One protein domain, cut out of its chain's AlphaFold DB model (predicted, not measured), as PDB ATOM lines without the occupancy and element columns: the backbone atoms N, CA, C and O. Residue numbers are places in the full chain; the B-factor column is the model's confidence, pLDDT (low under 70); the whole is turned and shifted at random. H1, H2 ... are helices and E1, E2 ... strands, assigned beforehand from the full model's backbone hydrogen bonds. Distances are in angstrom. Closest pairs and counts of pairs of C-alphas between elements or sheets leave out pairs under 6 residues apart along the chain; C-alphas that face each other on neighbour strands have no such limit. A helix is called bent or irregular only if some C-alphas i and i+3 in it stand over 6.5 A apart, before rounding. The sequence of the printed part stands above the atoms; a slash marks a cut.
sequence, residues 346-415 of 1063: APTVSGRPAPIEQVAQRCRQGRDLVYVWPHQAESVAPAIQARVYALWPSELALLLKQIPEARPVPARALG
ATOM      1  N   ALA A 346     -20.357 -52.611  33.369       90.06
ATOM      2  CA  ALA A 346     -20.936 -51.278  33.280       90.06
ATOM      3  C   ALA A 346     -20.542 -50.478  34.537       90.06
ATOM      4  O   ALA A 346     -20.901 -50.889  35.649       90.06
ATOM      5  N   PRO A 347     -19.797 -49.365  34.417       90.94
ATOM      6  CA  PRO A 347     -19.450 -48.548  35.571       90.94
ATOM      7  C   PRO A 347     -20.688 -47.812  36.095       90.94
ATOM      8  O   PRO A 347     -21.459 -47.215  35.345       90.94
ATOM      9  N   THR A 348     -20.899 -47.857  37.408       91.62
ATOM     10  CA  THR A 348     -21.884 -46.991  38.071       91.62
ATOM     11  C   THR A 348     -21.296 -45.607  38.324       91.62
ATOM     12  O   THR A 348     -20.078 -45.462  38.420       91.62
ATOM     13  N   VAL A 349     -22.144 -44.594  38.512       90.00
ATOM     14  CA  VAL A 349     -21.705 -43.229  38.864       90.00
ATOM     15  C   VAL A 349     -20.892 -43.218  40.165       90.00
ATOM     16  O   VAL A 349     -19.959 -42.439  40.310       90.00
ATOM     17  N   SER A 350     -21.180 -44.145  41.086       87.12
ATOM     18  CA  SER A 350     -20.387 -44.360  42.308       87.12
ATOM     19  C   SER A 350     -18.962 -44.901  42.080       87.12
ATOM     20  O   SER A 350     -18.240 -45.133  43.047       87.12
ATOM     21  N   GLY A 351     -18.571 -45.173  40.831       84.56
ATOM     22  CA  GLY A 351     -17.276 -45.749  40.456       84.56
ATOM     23  C   GLY A 351     -17.188 -47.271  40.607       84.56
ATOM     24  O   GLY A 351     -16.144 -47.856  40.334       84.56
ATOM     25  N   ARG A 352     -18.267 -47.950  41.024       87.31
ATOM     26  CA  ARG A 352     -18.283 -49.418  41.153       87.31
ATOM     27  C   ARG A 352     -18.568 -50.083  39.800       87.31
ATOM     28  O   ARG A 352     -19.609 -49.762  39.217       87.31
ATOM     29  N   PRO A 353     -17.723 -51.016  39.322       89.94
ATOM     30  CA  PRO A 353     -18.008 -51.801  38.124       89.94
ATOM     31  C   PRO A 353     -19.075 -52.867  38.419       89.94
ATOM     32  O   PRO A 353     -18.968 -53.599  39.403       89.94
ATOM     33  N   ALA A 354     -20.096 -52.968  37.567       90.12
ATOM     34  CA  ALA A 354     -21.122 -54.008  37.640       90.12
ATOM     35  C   ALA A 354     -20.969 -54.994  36.467       90.12
ATOM     36  O   ALA A 354     -21.012 -54.544  35.320       90.12
ATOM     37  N   PRO A 355     -20.809 -56.311  36.701       93.31
ATOM     38  CA  PRO A 355     -20.752 -57.311  35.631       93.31
ATOM     39  C   PRO A 355     -22.012 -57.294  34.761       93.31
ATOM     40  O   PRO A 355     -23.125 -57.172  35.286       93.31
ATOM     41  N   ILE A 356     -21.866 -57.457  33.442       91.75
ATOM     42  CA  ILE A 356     -23.018 -57.417  32.523       91.75
ATOM     43  C   ILE A 356     -24.036 -58.523  32.835       91.75
ATOM     44  O   ILE A 356     -25.234 -58.254  32.743       91.75
ATOM     45  N   GLU A 357     -23.632 -59.712  33.311       90.12
ATOM     46  CA  GLU A 357     -24.611 -60.735  33.717       90.12
ATOM     47  C   GLU A 357     -25.497 -60.260  34.876       90.12
ATOM     48  O   GLU A 357     -26.701 -60.529  34.896       90.12
ATOM     49  N   GLN A 358     -24.932 -59.497  35.818       90.88
ATOM     50  CA  GLN A 358     -25.687 -58.914  36.924       90.88
ATOM     51  C   GLN A 358     -26.660 -57.837  36.422       90.88
ATOM     52  O   GLN A 358     -27.803 -57.765  36.885       90.88
ATOM     53  N   VAL A 359     -26.237 -57.010  35.460       90.00
ATOM     54  CA  VAL A 359     -27.100 -56.006  34.817       90.00
ATOM     55  C   VAL A 359     -28.246 -56.688  34.063       90.00
ATOM     56  O   VAL A 359     -29.407 -56.309  34.239       90.00
ATOM     57  N   ALA A 360     -27.953 -57.744  33.301       89.81
ATOM     58  CA  ALA A 360     -28.938 -58.534  32.566       89.81
ATOM     59  C   ALA A 360     -29.945 -59.208  33.505       89.81
ATOM     60  O   ALA A 360     -31.152 -59.125  33.281       89.81
ATOM     61  N   GLN A 361     -29.477 -59.809  34.604       89.81
ATOM     62  CA  GLN A 361     -30.350 -60.411  35.612       89.81
ATOM     63  C   GLN A 361     -31.321 -59.380  36.203       89.81
ATOM     64  O   GLN A 361     -32.510 -59.667  36.345       89.81
ATOM     65  N   ARG A 362     -30.849 -58.162  36.495       87.12
ATOM     66  CA  ARG A 362     -31.706 -57.067  36.978       87.12
ATOM     67  C   ARG A 362     -32.738 -56.636  35.936       87.12
ATOM     68  O   ARG A 362     -33.899 -56.442  36.294       87.12
ATOM     69  N   CYS A 363     -32.342 -56.527  34.668       86.94
ATOM     70  CA  CYS A 363     -33.259 -56.184  33.577       86.94
ATOM     71  C   CYS A 363     -34.350 -57.253  33.403       86.94
ATOM     72  O   CYS A 363     -35.530 -56.917  33.321       86.94
ATOM     73  N   ARG A 364     -33.989 -58.544  33.466       84.38
ATOM     74  CA  ARG A 364     -34.947 -59.669  33.425       84.38
ATOM     75  C   ARG A 364     -35.901 -59.693  34.620       84.38
ATOM     76  O   ARG A 364     -37.046 -60.102  34.480       84.38
ATOM     77  N   GLN A 365     -35.462 -59.207  35.781       83.69
ATOM     78  CA  GLN A 365     -36.319 -58.979  36.953       83.69
ATOM     79  C   GLN A 365     -37.221 -57.733  36.814       83.69
ATOM     80  O   GLN A 365     -37.895 -57.350  37.769       83.69
ATOM     81  N   GLY A 366     -37.229 -57.073  35.650       78.12
ATOM     82  CA  GLY A 366     -38.071 -55.916  35.356       78.12
ATOM     83  C   GLY A 366     -37.526 -54.580  35.868       78.12
ATOM     84  O   GLY A 366     -38.265 -53.596  35.879       78.12
ATOM     85  N   ARG A 367     -36.260 -54.511  36.306       84.00
ATOM     86  CA  ARG A 367     -35.619 -53.242  36.693       84.00
ATOM     87  C   ARG A 367     -35.141 -52.487  35.449       84.00
ATOM     88  O   ARG A 367     -34.634 -53.091  34.511       84.00
ATOM     89  N   ASP A 368     -35.291 -51.165  35.459       86.06
ATOM     90  CA  ASP A 368     -34.822 -50.308  34.362       86.06
ATOM     91  C   ASP A 368     -33.297 -50.177  34.359       86.06
ATOM     92  O   ASP A 368     -32.658 -50.154  35.417       86.06
ATOM     93  N   LEU A 369     -32.732 -50.020  33.162       89.31
ATOM     94  CA  LEU A 369     -31.339 -49.645  32.971       89.31
ATOM     95  C   LEU A 369     -31.245 -48.118  33.050       89.31
ATOM     96  O   LEU A 369     -31.419 -47.420  32.050       89.31
ATOM     97  N   VAL A 370     -31.016 -47.596  34.256       89.69
ATOM     98  CA  VAL A 370     -30.881 -46.148  34.462       89.69
ATOM     99  C   VAL A 370     -29.460 -45.714  34.125       89.69
ATOM    100  O   VAL A 370     -28.519 -46.203  34.749       89.69
ATOM    101  N   TYR A 371     -29.300 -44.799  33.173       91.44
ATOM    102  CA  TYR A 371     -27.986 -44.363  32.698       91.44
ATOM    103  C   TYR A 371     -27.813 -42.842  32.760       91.44
ATOM    104  O   TYR A 371     -28.784 -42.087  32.784       91.44
ATOM    105  N   VAL A 372     -26.568 -42.386  32.775       91.44
ATOM    106  CA  VAL A 372     -26.181 -40.984  32.606       91.44
ATOM    107  C   VAL A 372     -24.941 -40.921  31.723       91.44
ATOM    108  O   VAL A 372     -24.134 -41.851  31.724       91.44
ATOM    109  N   TRP A 373     -24.770 -39.824  30.989       90.62
ATOM    110  CA  TRP A 373     -23.519 -39.586  30.279       90.62
ATOM    111  C   TRP A 373     -22.399 -39.288  31.286       90.62
ATOM    112  O   TRP A 373     -22.635 -38.527  32.224       90.62
ATOM    113  N   PRO A 374     -21.178 -39.833  31.123       89.81
ATOM    114  CA  PRO A 374     -20.118 -39.670  32.120       89.81
ATOM    115  C   PRO A 374     -19.786 -38.212  32.465       89.81
ATOM    116  O   PRO A 374     -19.619 -37.883  33.632       89.81
ATOM    117  N   HIS A 375     -19.800 -37.306  31.484       85.38
ATOM    118  CA  HIS A 375     -19.595 -35.865  31.707       85.38
ATOM    119  C   HIS A 375     -20.732 -35.172  32.480       85.38
ATOM    120  O   HIS A 375     -20.581 -34.037  32.916       85.38
ATOM    121  N   GLN A 376     -21.872 -35.841  32.652       86.94
ATOM    122  CA  GLN A 376     -23.017 -35.375  33.434       86.94
ATOM    123  C   GLN A 376     -23.126 -36.105  34.779       86.94
ATOM    124  O   GLN A 376     -24.075 -35.866  35.525       86.94
ATOM    125  N   ALA A 377     -22.187 -36.997  35.112       87.31
ATOM    126  CA  ALA A 377     -22.244 -37.827  36.314       87.31
ATOM    127  C   ALA A 377     -22.352 -37.003  37.611       87.31
ATOM    128  O   ALA A 377     -23.051 -37.414  38.537       87.31
ATOM    129  N   GLU A 378     -21.746 -35.812  37.652       85.19
ATOM    130  CA  GLU A 378     -21.806 -34.895  38.801       85.19
ATOM    131  C   GLU A 378     -23.216 -34.348  39.076       85.19
ATOM    132  O   GLU A 378     -23.532 -33.997  40.210       85.19
ATOM    133  N   SER A 379     -24.096 -34.329  38.068       82.38
ATOM    134  CA  SER A 379     -25.494 -33.901  38.226       82.38
ATOM    135  C   SER A 379     -26.382 -34.950  38.908       82.38
ATOM    136  O   SER A 379     -27.521 -34.663  39.279       82.38
ATOM    137  N   VAL A 380     -25.886 -36.180  39.084       84.50
ATOM    138  CA  VAL A 380     -26.650 -37.282  39.671       84.50
ATOM    139  C   VAL A 380     -26.624 -37.193  41.194       84.50
ATOM    140  O   VAL A 380     -25.565 -37.276  41.823       84.50
ATOM    141  N   ALA A 381     -27.813 -37.114  41.798       81.94
ATOM    142  CA  ALA A 381     -27.971 -37.021  43.246       81.94
ATOM    143  C   ALA A 381     -27.242 -38.166  43.994       81.94
ATOM    144  O   ALA A 381     -27.381 -39.334  43.607       81.94
ATOM    145  N   PRO A 382     -26.537 -37.890  45.112       83.31
ATOM    146  CA  PRO A 382     -25.729 -38.885  45.829       83.31
ATOM    147  C   PRO A 382     -26.478 -40.173  46.202       83.31
ATOM    148  O   PRO A 382     -25.923 -41.267  46.131       83.31
ATOM    149  N   ALA A 383     -27.769 -40.063  46.533       81.44
ATOM    150  CA  ALA A 383     -28.610 -41.188  46.944       81.44
ATOM    151  C   ALA A 383     -28.788 -42.274  45.864       81.44
ATOM    152  O   ALA A 383     -29.163 -43.404  46.180       81.44
ATOM    153  N   ILE A 384     -28.547 -41.946  44.588       82.56
ATOM    154  CA  ILE A 384     -28.881 -42.815  43.453       82.56
ATOM    155  C   ILE A 384     -27.653 -43.230  42.633       82.56
ATOM    156  O   ILE A 384     -27.759 -44.121  41.792       82.56
ATOM    157  N   GLN A 385     -26.469 -42.678  42.925       87.12
ATOM    158  CA  GLN A 385     -25.228 -42.907  42.170       87.12
ATOM    159  C   GLN A 385     -24.808 -44.385  42.081       87.12
ATOM    160  O   GLN A 385     -24.252 -44.816  41.075       87.12
ATOM    161  N   ALA A 386     -25.114 -45.197  43.097       85.38
ATOM    162  CA  ALA A 386     -24.823 -46.637  43.087       85.38
ATOM    163  C   ALA A 386     -25.758 -47.459  42.173       85.38
ATOM    164  O   ALA A 386     -25.544 -48.654  41.975       85.38
ATOM    165  N   ARG A 387     -26.832 -46.847  41.656       84.50
ATOM    166  CA  ARG A 387     -27.869 -47.495  40.832       84.50
ATOM    167  C   ARG A 387     -27.929 -46.960  39.400       84.50
ATOM    168  O   ARG A 387     -28.644 -47.548  38.594       84.50
ATOM    169  N   VAL A 388     -27.221 -45.869  39.112       89.75
ATOM    170  CA  VAL A 388     -27.141 -45.235  37.792       89.75
ATOM    171  C   VAL A 388     -25.821 -45.630  37.139       89.75
ATOM    172  O   VAL A 388     -24.773 -45.540  37.777       89.75
ATOM    173  N   TYR A 389     -25.871 -46.059  35.880       92.56
ATOM    174  CA  TYR A 389     -24.690 -46.417  35.096       92.56
ATOM    175  C   TYR A 389     -24.169 -45.203  34.321       92.56
ATOM    176  O   TYR A 389     -24.940 -44.521  33.652       92.56
ATOM    177  N   ALA A 390     -22.873 -44.924  34.425       93.50
ATOM    178  CA  ALA A 390     -22.207 -43.878  33.657       93.50
ATOM    179  C   ALA A 390     -21.721 -44.492  32.339       93.50
ATOM    180  O   ALA A 390     -20.623 -45.030  32.286       93.50
ATOM    181  N   LEU A 391     -22.567 -44.479  31.312       93.00
ATOM    182  CA  LEU A 391     -22.310 -45.172  30.046       93.00
ATOM    183  C   LEU A 391     -22.121 -44.161  28.933       93.00
ATOM    184  O   LEU A 391     -22.923 -43.241  28.819       93.00
ATOM    185  N   TRP A 392     -21.125 -44.346  28.079       92.56
ATOM    186  CA  TRP A 392     -21.044 -43.596  26.831       92.56
ATOM    187  C   TRP A 392     -22.147 -44.026  25.842       92.56
ATOM    188  O   TRP A 392     -22.654 -45.147  25.934       92.56
ATOM    189  N   PRO A 393     -22.556 -43.175  24.880       91.31
ATOM    190  CA  PRO A 393     -23.531 -43.550  23.853       91.31
ATOM    191  C   PRO A 393     -23.201 -44.853  23.103       91.31
ATOM    192  O   PRO A 393     -24.098 -45.673  22.887       91.31
ATOM    193  N   SER A 394     -21.932 -45.075  22.744       90.62
ATOM    194  CA  SER A 394     -21.449 -46.307  22.107       90.62
ATOM    195  C   SER A 394     -21.611 -47.531  23.013       90.62
ATOM    196  O   SER A 394     -22.092 -48.579  22.575       90.62
ATOM    197  N   GLU A 395     -21.301 -47.379  24.301       91.75
ATOM    198  CA  GLU A 395     -21.441 -48.419  25.316       91.75
ATOM    199  C   GLU A 395     -22.907 -48.767  25.589       91.75
ATOM    200  O   GLU A 395     -23.261 -49.942  25.668       91.75
ATOM    201  N   LEU A 396     -23.782 -47.761  25.690       91.12
ATOM    202  CA  LEU A 396     -25.219 -47.965  25.854       91.12
ATOM    203  C   LEU A 396     -25.792 -48.735  24.662       91.12
ATOM    204  O   LEU A 396     -26.538 -49.694  24.853       91.12
ATOM    205  N   ALA A 397     -25.428 -48.352  23.436       88.88
ATOM    206  CA  ALA A 397     -25.875 -49.051  22.238       88.88
ATOM    207  C   ALA A 397     -25.418 -50.517  22.217       88.88
ATOM    208  O   ALA A 397     -26.207 -51.405  21.888       88.88
ATOM    209  N   LEU A 398     -24.169 -50.785  22.602       89.81
ATOM    210  CA  LEU A 398     -23.648 -52.144  22.710       89.81
ATOM    211  C   LEU A 398     -24.366 -52.944  23.808       89.81
ATOM    212  O   LEU A 398     -24.733 -54.098  23.591       89.81
ATOM    213  N   LEU A 399     -24.632 -52.326  24.960       90.25
ATOM    214  CA  LEU A 399     -25.334 -52.959  26.072       90.25
ATOM    215  C   LEU A 399     -26.776 -53.337  25.705       90.25
ATOM    216  O   LEU A 399     -27.231 -54.418  26.068       90.25
ATOM    217  N   LEU A 400     -27.478 -52.493  24.943       90.12
ATOM    218  CA  LEU A 400     -28.818 -52.798  24.427       90.12
ATOM    219  C   LEU A 400     -28.805 -53.946  23.407       90.12
ATOM    220  O   LEU A 400     -29.762 -54.715  23.346       90.12
ATOM    221  N   LYS A 401     -27.717 -54.109  22.641       88.06
ATOM    222  CA  LYS A 401     -27.525 -55.280  21.767       88.06
ATOM    223  C   LYS A 401     -27.267 -56.561  22.563       88.06
ATOM    224  O   LYS A 401     -27.767 -57.616  22.187       88.06
ATOM    225  N   GLN A 402     -26.508 -56.478  23.657       89.88
ATOM    226  CA  GLN A 402     -26.206 -57.621  24.528       89.88
ATOM    227  C   GLN A 402     -27.379 -58.013  25.444       89.88
ATOM    228  O   GLN A 402     -27.509 -59.183  25.803       89.88
ATOM    229  N   ILE A 403     -28.231 -57.054  25.819       90.69
ATOM    230  CA  ILE A 403     -29.401 -57.250  26.684       90.69
ATOM    231  C   ILE A 403     -30.641 -56.667  25.985       90.69
ATOM    232  O   ILE A 403     -31.054 -55.547  26.298       90.69
ATOM    233  N   PRO A 404     -31.273 -57.409  25.059       85.31
ATOM    234  CA  PRO A 404     -32.461 -56.935  24.345       85.31
ATOM    235  C   PRO A 404     -33.644 -56.591  25.263       85.31
ATOM    236  O   PRO A 404     -34.507 -55.794  24.901       85.31
ATOM    237  N   GLU A 405     -33.707 -57.178  26.462       85.12
ATOM    238  CA  GLU A 405     -34.748 -56.898  27.456       85.12
ATOM    239  C   GLU A 405     -34.504 -55.598  28.243       85.12
ATOM    240  O   GLU A 405     -35.381 -55.158  28.997       85.12
ATOM    241  N   ALA A 406     -33.320 -54.987  28.111       86.25
ATOM    242  CA  ALA A 406     -32.975 -53.764  28.818       86.25
ATOM    243  C   ALA A 406     -33.834 -52.593  28.333       86.25
ATOM    244  O   ALA A 406     -33.997 -52.341  27.141       86.25
ATOM    245  N   ARG A 407     -34.366 -51.835  29.294       85.81
ATOM    246  CA  ARG A 407     -35.131 -50.615  29.026       85.81
ATOM    247  C   ARG A 407     -34.314 -49.411  29.482       85.81
ATOM    248  O   ARG A 407     -34.221 -49.198  30.695       85.81
ATOM    249  N   PRO A 408     -33.693 -48.666  28.552       87.19
ATOM    250  CA  PRO A 408     -32.834 -47.549  28.902       87.19
ATOM    251  C   PRO A 408     -33.685 -46.372  29.388       87.19
ATOM    252  O   PRO A 408     -34.644 -45.968  28.729       87.19
ATOM    253  N   VAL A 409     -33.338 -45.826  30.553       86.62
ATOM    254  CA  VAL A 409     -33.969 -44.626  31.116       86.62
ATOM    255  C   VAL A 409     -32.870 -43.639  31.509       86.62
ATOM    256  O   VAL A 409     -32.051 -43.967  32.368       86.62
ATOM    257  N   PRO A 410     -32.820 -42.433  30.927       85.50
ATOM    258  CA  PRO A 410     -31.830 -41.442  31.329       85.50
ATOM    259  C   PRO A 410     -32.131 -40.953  32.753       85.50
ATOM    260  O   PRO A 410     -33.274 -40.638  33.084       85.50
ATOM    261  N   ALA A 411     -31.111 -40.852  33.606       85.00
ATOM    262  CA  ALA A 411     -31.253 -40.464  35.009       85.00
ATOM    263  C   ALA A 411     -31.946 -39.102  35.161       85.00
ATOM    264  O   ALA A 411     -32.808 -38.934  36.021       85.00
ATOM    265  N   ARG A 412     -31.659 -38.163  34.251       79.38
ATOM    266  CA  ARG A 412     -32.309 -36.846  34.205       79.38
ATOM    267  C   ARG A 412     -33.824 -36.902  33.999       79.38
ATOM    268  O   ARG A 412     -34.530 -36.066  34.553       79.38
ATOM    269  N   ALA A 413     -34.344 -37.899  33.276       78.69
ATOM    270  CA  ALA A 413     -35.787 -38.051  33.087       78.69
ATOM    271  C   ALA A 413     -36.512 -38.388  34.399       78.69
ATOM    272  O   ALA A 413     -37.701 -38.099  34.543       78.69
ATOM    273  N   LEU A 414     -35.803 -38.963  35.376       76.75
ATOM    274  CA  LEU A 414     -36.348 -39.274  36.697       76.75
ATOM    275  C   LEU A 414     -36.390 -38.052  37.631       76.75
ATOM    276  O   LEU A 414     -37.195 -38.056  38.560       76.75
ATOM    277  N   GLY A 415     -35.606 -37.005  37.354       72.88
ATOM    278  CA  GLY A 415     -35.515 -35.806  38.192       72.88
ATOM    279  C   GLY A 415     -34.918 -36.087  39.576       72.88
ATOM    280  O   GLY A 415     -34.122 -37.010  39.744       72.88
TER     281      GLY A 415
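This is residues 346 to 415 of the 1063 residues of an uncharacterized protein of Nannocystis exedens (UniProt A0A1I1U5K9). A short parallel pair of strands, E2 and E3, forms the middle of a small domain, with H1 near the end where E2 begins, H2 and H4 near the end where it finishes, and H3 near its side. E1 and residues 346 to 347 fold back on each other apart from that pair, and residues 389 to 390, in a long stretch with no named element, pair with E2. The printed part has 70 residues with four named helices and three named strands, in the order E1 H1 E2 H2 H3 E3 H4; the class is mixed, helices and strands. It is compact, with a radius of gyration of the C-alphas of 11.0 A, and rounded, with spans of 28 by 23 by 22 A.

Find C-alpha 353 at (-18.008, -51.801, 38.124), where E1 begins; it runs to residue 355. H1 follows, residues 356 to 364, 12.2 A long. E2, residues 369 to 372, covers 10.1 A. H2, residues 374 to 379, is 10.0 A long and irregular: C-alphas 375 and 378 are 7.5 A apart. Look for C-alpha 393 at (-23.531, -43.550, 23.853), where H3 starts; it runs to residue 402 over 14.3 A. E3 is residues 408 to 410, and H4, residues 411 to 414, ends at C-alpha 414 at (-36.348, -39.274, 36.697).

Begin at E2 and E3, which are parallel neighbours at 36 degrees: N 371 and O 409 are 3.0 A apart and N 409 and O 369 are 2.9 A apart, both within hydrogen-bond range. E2, H2, H3 and E3 make a strand-helix-strand unit, two parallel strands with helices between, and its crossover is right-handed. Residues 371 to 372 of E2 also pair, parallel, with residues 389 to 390. H3 is near E2, and its closest C-alphas to E3 are those of Leu 400 and Pro 408, 8.0 A apart. The closest C-alphas of H1 and E2 are those of Cys 363 and Leu 369, at 6.8 A; those of E2 and H4 are of Tyr 371 and Ala 411, at 5.6 A. H1 and H3 are near each other, as are H2 and H4, while H2 and H3 are apart. E1 pairs with no named strand; residues 353 to 354 of E1 pair, antiparallel, with residues 346 to 347. Every O i to N i+4 pair is within hydrogen-bond range in H1 and H3; H2 has 0 of 2, but 2 of 3 O i to N i+3 pairs, and H4 is too short for an i+4 pair.

The two C-alphas farthest apart, those of Pro 382 and Lys 401, are 29.2 A from each other. The printed part has no cut. The link from H2 to H3, 13 residues, is long; the other links are tight. The mean pLDDT of the printed part is 87.4, and no printed residue is under 70.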